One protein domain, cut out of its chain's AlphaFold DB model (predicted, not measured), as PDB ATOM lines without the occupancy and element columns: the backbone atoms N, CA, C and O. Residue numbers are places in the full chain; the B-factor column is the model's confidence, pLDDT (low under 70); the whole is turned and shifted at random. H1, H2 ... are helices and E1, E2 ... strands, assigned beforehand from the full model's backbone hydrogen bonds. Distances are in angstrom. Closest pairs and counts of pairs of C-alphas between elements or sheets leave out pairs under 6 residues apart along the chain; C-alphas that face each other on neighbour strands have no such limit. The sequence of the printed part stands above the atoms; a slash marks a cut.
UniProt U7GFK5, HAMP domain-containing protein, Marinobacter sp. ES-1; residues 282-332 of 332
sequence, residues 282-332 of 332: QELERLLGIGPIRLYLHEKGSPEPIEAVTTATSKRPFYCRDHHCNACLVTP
ATOM      1  N   GLN A 282      90.235  15.340  59.717       77.00
ATOM      2  CA  GLN A 282      90.057  15.513  61.168       77.00
ATOM      3  C   GLN A 282      90.450  14.258  61.964       77.00
ATOM      4  O   GLN A 282      91.078  14.353  63.018       77.00
ATOM      5  N   GLU A 283      90.135  13.064  61.459       76.00
ATOM      6  CA  GLU A 283      90.567  11.815  62.093       76.00
ATOM      7  C   GLU A 283      92.092  11.632  62.014       76.00
ATOM      8  O   GLU A 283      92.718  11.172  62.969       76.00
ATOM      9  N   LEU A 284      92.716  12.056  60.909       74.81
ATOM     10  CA  LEU A 284      94.170  12.051  60.751       74.81
ATOM     11  C   LEU A 284      94.856  13.014  61.734       74.81
ATOM     12  O   LEU A 284      95.893  12.665  62.299       74.81
ATOM     13  N   GLU A 285      94.264  14.185  61.987       78.19
ATOM     14  CA  GLU A 285      94.731  15.120  63.021       78.19
ATOM     15  C   GLU A 285      94.712  14.487  64.409       78.19
ATOM     16  O   GLU A 285      95.697  14.554  65.147       78.19
ATOM     17  N   ARG A 286      93.603  13.817  64.744       76.94
ATOM     18  CA  ARG A 286      93.422  13.137  66.028       76.94
ATOM     19  C   ARG A 286      94.428  12.005  66.226       76.94
ATOM     20  O   ARG A 286      94.986  11.876  67.311       76.94
ATOM     21  N   LEU A 287      94.658  11.194  65.191       72.00
ATOM     22  CA  LEU A 287      95.549  10.032  65.257       72.00
ATOM     23  C   LEU A 287      97.030  10.415  65.303       72.00
ATOM     24  O   LEU A 287      97.803   9.782  66.016       72.00
ATOM     25  N   LEU A 288      97.432  11.429  64.538       74.69
ATOM     26  CA  LEU A 288      98.830  11.855  64.458       74.69
ATOM     27  C   LEU A 288      99.181  12.949  65.475       74.69
ATOM     28  O   LEU A 288     100.354  13.289  65.615       74.69
ATOM     29  N   GLY A 289      98.191  13.510  66.178       74.44
ATOM     30  CA  GLY A 289      98.389  14.616  67.118       74.44
ATOM     31  C   GLY A 289      98.888  15.897  66.442       74.44
ATOM     32  O   GLY A 289      99.572  16.701  67.072       74.44
ATOM     33  N   ILE A 290      98.587  16.074  65.153       76.25
ATOM     34  CA  ILE A 290      98.997  17.227  64.340       76.25
ATOM     35  C   ILE A 290      97.756  17.991  63.890       76.25
ATOM     36  O   ILE A 290      96.743  17.378  63.591       76.25
ATOM     37  N   GLY A 291      97.820  19.316  63.803       74.50
ATOM     38  CA  GLY A 291      96.709  20.112  63.281       74.50
ATOM     39  C   GLY A 291      96.882  21.613  63.528       74.50
ATOM     40  O   GLY A 291      97.664  21.999  64.402       74.50
ATOM     41  N   PRO A 292      96.174  22.470  62.770       80.12
ATOM     42  CA  PRO A 292      95.209  22.120  61.725       80.12
ATOM     43  C   PRO A 292      95.823  21.863  60.333       80.12
ATOM     44  O   PRO A 292      96.849  22.444  59.974       80.12
ATOM     45  N   ILE A 293      95.164  21.031  59.523       79.50
ATOM     46  CA  ILE A 293      95.557  20.643  58.161       79.50
ATOM     47  C   ILE A 293      94.887  21.543  57.107       79.50
ATOM     48  O   ILE A 293      93.691  21.841  57.147       79.50
ATOM     49  N   ARG A 294      95.682  21.961  56.111       81.56
ATOM     50  CA  ARG A 294      95.234  22.699  54.919       81.56
ATOM     51  C   ARG A 294      95.661  21.961  53.655       81.56
ATOM     52  O   ARG A 294      96.842  21.670  53.472       81.56
ATOM     53  N   LEU A 295      94.697  21.657  52.794       76.56
ATOM     54  CA  LEU A 295      94.876  21.008  51.502       76.56
ATOM     55  C   LEU A 295      94.835  22.069  50.402       76.56
ATOM     56  O   LEU A 295      93.851  22.798  50.279       76.56
ATOM     57  N   TYR A 296      95.867  22.104  49.565       79.56
ATOM     58  CA  TYR A 296      95.937  22.974  48.397       79.56
ATOM     59  C   TYR A 296      95.919  22.140  47.116       79.56
ATOM     60  O   TYR A 296      96.631  21.142  47.010       79.56
ATOM     61  N   LEU A 297      95.123  22.558  46.135       77.12
ATOM     62  CA  LEU A 297      95.145  22.014  44.783       77.12
ATOM     63  C   LEU A 297      95.998  22.924  43.904       77.12
ATOM     64  O   LEU A 297      95.821  24.142  43.875       77.12
ATOM     65  N   HIS A 298      96.934  22.319  43.182       79.19
ATOM     66  CA  HIS A 298      97.789  23.021  42.240       79.19
ATOM     67  C   HIS A 298      97.481  22.533  40.829       79.19
ATOM     68  O   HIS A 298      97.692  21.364  40.500       79.19
ATOM     69  N   GLU A 299      96.950  23.427  40.003       79.75
ATOM     70  CA  GLU A 299      96.650  23.140  38.608       79.75
ATOM     71  C   GLU A 299      97.857  23.487  37.734       79.75
ATOM     72  O   GLU A 299      98.505  24.523  37.908       79.75
ATOM     73  N   LYS A 300      98.176  22.607  36.783       67.44
ATOM     74  CA  LYS A 300      99.355  22.736  35.923       67.44
ATOM     75  C   LYS A 300      99.170  23.919  34.960       67.44
ATOM     76  O   LYS A 300      98.618  23.755  33.879       67.44
ATOM     77  N   GLY A 301      99.628  25.103  35.370       72.69
ATOM     78  CA  GLY A 301      99.492  26.358  34.618       72.69
ATOM     79  C   GLY A 301      99.162  27.587  35.474       72.69
ATOM     80  O   GLY A 301      99.328  28.704  34.993       72.69
ATOM     81  N   SER A 302      98.752  27.403  36.736       73.00
ATOM     82  CA  SER A 302      98.576  28.496  37.701       73.00
ATOM     83  C   SER A 302      99.839  28.661  38.556       73.00
ATOM     84  O   SER A 302     100.317  27.668  39.105       73.00
ATOM     85  N   PRO A 303     100.392  29.879  38.712       70.88
ATOM     86  CA  PRO A 303     101.542  30.105  39.586       70.88
ATOM     87  C   PRO A 303     101.186  29.979  41.075       70.88
ATOM     88  O   PRO A 303     102.061  29.656  41.876       70.88
ATOM     89  N   GLU A 304      99.918  30.184  41.450       77.50
ATOM     90  CA  GLU A 304      99.472  30.123  42.843       77.50
ATOM     91  C   GLU A 304      98.592  28.888  43.110       77.50
ATOM     92  O   GLU A 304      97.704  28.570  42.308       77.50
ATOM     93  N   PRO A 305      98.837  28.166  44.220       78.50
ATOM     94  CA  PRO A 305      97.992  27.062  44.653       78.50
ATOM     95  C   PRO A 305      96.663  27.576  45.225       78.50
ATOM     96  O   PRO A 305      96.622  28.587  45.924       78.50
ATOM     97  N   ILE A 306      95.576  26.844  44.978       75.69
ATOM     98  CA  ILE A 306      94.239  27.183  45.479       75.69
ATOM     99  C   ILE A 306      93.952  26.332  46.713       75.69
ATOM    100  O   ILE A 306      94.074  25.107  46.669       75.69
ATOM    101  N   GLU A 307      93.563  26.961  47.822       74.56
ATOM    102  CA  GLU A 307      93.143  26.230  49.020       74.56
ATOM    103  C   GLU A 307      91.834  25.485  48.746       74.56
ATOM    104  O   GLU A 307      90.809  26.088  48.428       74.56
ATOM    105  N   ALA A 308      91.881  24.161  48.846       73.88
ATOM    106  CA  ALA A 308      90.768  23.284  48.523       73.88
ATOM    107  C   ALA A 308      89.980  22.860  49.763       73.88
ATOM    108  O   ALA A 308      88.756  22.783  49.703       73.88
ATOM    109  N   VAL A 309      90.669  22.589  50.877       75.75
ATOM    110  CA  VAL A 309      90.052  22.177  52.144       75.75
ATOM    111  C   VAL A 309      90.897  22.649  53.325       75.75
ATOM    112  O   VAL A 309      92.110  22.465  53.326       75.75
ATOM    113  N   THR A 310      90.256  23.153  54.375       77.50
ATOM    114  CA  THR A 310      90.844  23.251  55.716       77.50
ATOM    115  C   THR A 310      89.964  22.551  56.746       77.50
ATOM    116  O   THR A 310      88.735  22.600  56.656       77.50
ATOM    117  N   THR A 311      90.598  21.901  57.718       77.00
ATOM    118  CA  THR A 311      89.952  21.312  58.903       77.00
ATOM    119  C   THR A 311      89.659  22.343  59.993       77.00
ATOM    120  O   THR A 311      88.862  22.062  60.886       77.00
ATOM    121  N   ALA A 312      90.250  23.544  59.910       75.62
ATOM    122  CA  ALA A 312      90.058  24.612  60.880       75.62
ATOM    123  C   ALA A 312      89.570  25.915  60.242       75.62
ATOM    124  O   ALA A 312      90.350  26.808  59.914       75.62
ATOM    125  N   THR A 313      88.248  26.056  60.126       75.06
ATOM    126  CA  THR A 313      87.605  27.336  59.816       75.06
ATOM    127  C   THR A 313      86.389  27.602  60.702       75.06
ATOM    128  O   THR A 313      85.541  26.738  60.920       75.06
ATOM    129  N   SER A 314      86.287  28.836  61.200       71.00
ATOM    130  CA  SER A 314      85.142  29.318  61.985       71.00
ATOM    131  C   SER A 314      84.003  29.851  61.106       71.00
ATOM    132  O   SER A 314      82.900  30.086  61.594       71.00
ATOM    133  N   LYS A 315      84.258  30.087  59.811       74.44
ATOM    134  CA  LYS A 315      83.266  30.572  58.840       74.44
ATOM    135  C   LYS A 315      83.060  29.532  57.751       74.44
ATOM    136  O   LYS A 315      84.030  28.939  57.284       74.44
ATOM    137  N   ARG A 316      81.806  29.346  57.323       75.69
ATOM    138  CA  ARG A 316      81.445  28.351  56.305       75.69
ATOM    139  C   ARG A 316      82.148  28.687  54.985       75.69
ATOM    140  O   ARG A 316      81.857  29.734  54.405       75.69
ATOM    141  N   PRO A 317      83.079  27.841  54.524       73.06
ATOM    142  CA  PRO A 317      83.832  28.106  53.311       73.06
ATOM    143  C   PRO A 317      82.984  27.821  52.064       73.06
ATOM    144  O   PRO A 317      82.029  27.044  52.109       73.06
ATOM    145  N   PHE A 318      83.346  28.429  50.931       71.94
ATOM    146  CA  PHE A 318      82.551  28.384  49.693       71.94
ATOM    147  C   PHE A 318      82.372  26.967  49.110       71.94
ATOM    148  O   PHE A 318      81.408  26.708  48.386       71.94
ATOM    149  N   TYR A 319      83.295  26.051  49.413       68.19
ATOM    150  CA  TYR A 319      83.247  24.651  48.988       68.19
ATOM    151  C   TYR A 319      82.306  23.790  49.853       68.19
ATOM    152  O   TYR A 319      81.928  22.699  49.439       68.19
ATOM    153  N   CYS A 320      81.856  24.284  51.015       71.19
ATOM    154  CA  CYS A 320      80.931  23.590  51.917       71.19
ATOM    155  C   CYS A 320      79.469  23.969  51.623       71.19
ATOM    156  O   CYS A 320      78.804  24.665  52.404       71.19
ATOM    157  N   ARG A 321      78.989  23.565  50.440       69.69
ATOM    158  CA  ARG A 321      77.699  24.009  49.884       69.69
ATOM    159  C   ARG A 321      76.485  23.423  50.604       69.69
ATOM    160  O   ARG A 321      75.486  24.125  50.738       69.69
ATOM    161  N   ASP A 322      76.568  22.194  51.112       73.12
ATOM    162  CA  ASP A 322      75.462  21.577  51.850       73.12
ATOM    163  C   ASP A 322      75.311  22.189  53.250       73.12
ATOM    164  O   ASP A 322      76.138  21.974  54.138       73.12
ATOM    165  N   HIS A 323      74.236  22.953  53.451       72.62
ATOM    166  CA  HIS A 323      73.925  23.630  54.714       72.62
ATOM    167  C   HIS A 323      73.581  22.668  55.862       72.62
ATOM    168  O   HIS A 323      73.652  23.081  57.017       72.62
ATOM    169  N   HIS A 324      73.277  21.397  55.576       71.75
ATOM    170  CA  HIS A 324      73.038  20.371  56.598       71.75
ATOM    171  C   HIS A 324      74.326  19.696  57.085       71.75
ATOM    172  O   HIS A 324      74.326  19.035  58.123       71.75
ATOM    173  N   CYS A 325      75.438  19.881  56.374       69.56
ATOM    174  CA  CYS A 325      76.727  19.321  56.737       69.56
ATOM    175  C   CYS A 325      77.566  20.358  57.501       69.56
ATOM    176  O   CYS A 325      77.847  21.449  57.000       69.56
ATOM    177  N   ASN A 326      77.963  20.017  58.731       73.44
ATOM    178  CA  ASN A 326      78.780  20.871  59.605       73.44
ATOM    179  C   ASN A 326      80.239  20.407  59.715       73.44
ATOM    180  O   ASN A 326      81.015  21.047  60.414       73.44
ATOM    181  N   ALA A 327      80.635  19.343  59.007       69.88
ATOM    182  CA  ALA A 327      81.993  18.797  59.072       69.88
ATOM    183  C   ALA A 327      83.073  19.824  58.673       69.88
ATOM    184  O   ALA A 327      84.161  19.808  59.233       69.88
ATOM    185  N   CYS A 328      82.766  20.757  57.759       69.12
ATOM    186  CA  CYS A 328      83.689  21.816  57.319       69.12
ATOM    187  C   CYS A 328      83.870  22.979  58.303       69.12
ATOM    188  O   CYS A 328      84.502  23.968  57.938       69.12
ATOM    189  N   LEU A 329      83.234  22.938  59.471       73.31
ATOM    190  CA  LEU A 329      83.298  23.991  60.476       73.31
ATOM    191  C   LEU A 329      83.970  23.437  61.726       73.31
ATOM    192  O   LEU A 329      83.709  22.305  62.123       73.31
ATOM    193  N   VAL A 330      84.790  24.256  62.382       67.12
ATOM    194  CA  VAL A 330      85.241  23.946  63.743       67.12
ATOM    195  C   VAL A 330      84.043  24.145  64.656       67.12
ATOM    196  O   VAL A 330      83.601  25.276  64.870       67.12
ATOM    197  N   THR A 331      83.475  23.053  65.156       57.12
ATOM    198  CA  THR A 331      82.575  23.126  66.306       57.12
ATOM    199  C   THR A 331      83.382  23.607  67.516       57.12
ATOM    200  O   THR A 331      84.475  23.073  67.719       57.12
ATOM    201  N   PRO A 332      82.910  24.624  68.264       47.06
ATOM    202  CA  PRO A 332      83.612  25.139  69.439       47.06
ATOM    203  C   PRO A 332      83.810  24.086  70.532       47.06
ATOM    204  O   PRO A 332      82.979  23.150  70.612       47.06
TER     205      PRO A 332
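Overview. This is residues 282 to 332 of the 332 residues of the protein "HAMP domain-containing protein" of Marinobacter sp. ES-1 (UniProt U7GFK5). With little regular structure, this is a small two-stranded hairpin, E1 and E2, with a short helix, H1, near its open end and a long looped tail, residues 311 to 332, on the other side. The printed part has 51 residues with one named helix and two named strands, in the order H1, E1, E2 along the chain; the sheet has the order E1 - E2 and is antiparallel, and the class is mixed, helices and strands, with under half of the residues in named elements. It is loose, radius of gyration of the C-alphas 12.7 A, and flat, spanning 37 by 29 by 14 A.

Along the chain. Find C-alpha 294 at (95.234, 22.699, 54.919); E1 runs from there to 297, 10.2 A. E2, residues 306 to 310, covers 11.5 A and ends at (90.844, 23.251, 55.716). H1 is residues 282 to 288, 10.1 A.

Arrangement. E1 and E2 form an antiparallel hairpin at 148 degrees; look for N 295 and O 309, 2.8 A apart, within hydrogen-bond range. H1 and E2 are apart. In H1 every O i to N i+4 pair is within hydrogen-bond range.

Size, cuts and confidence. The C-alphas farthest apart, Gly 301 and Pro 332, are 38.3 A apart. The printed part has no cut, and no link is long. Confidence is under 70 at nine residues, among them 330 to 332.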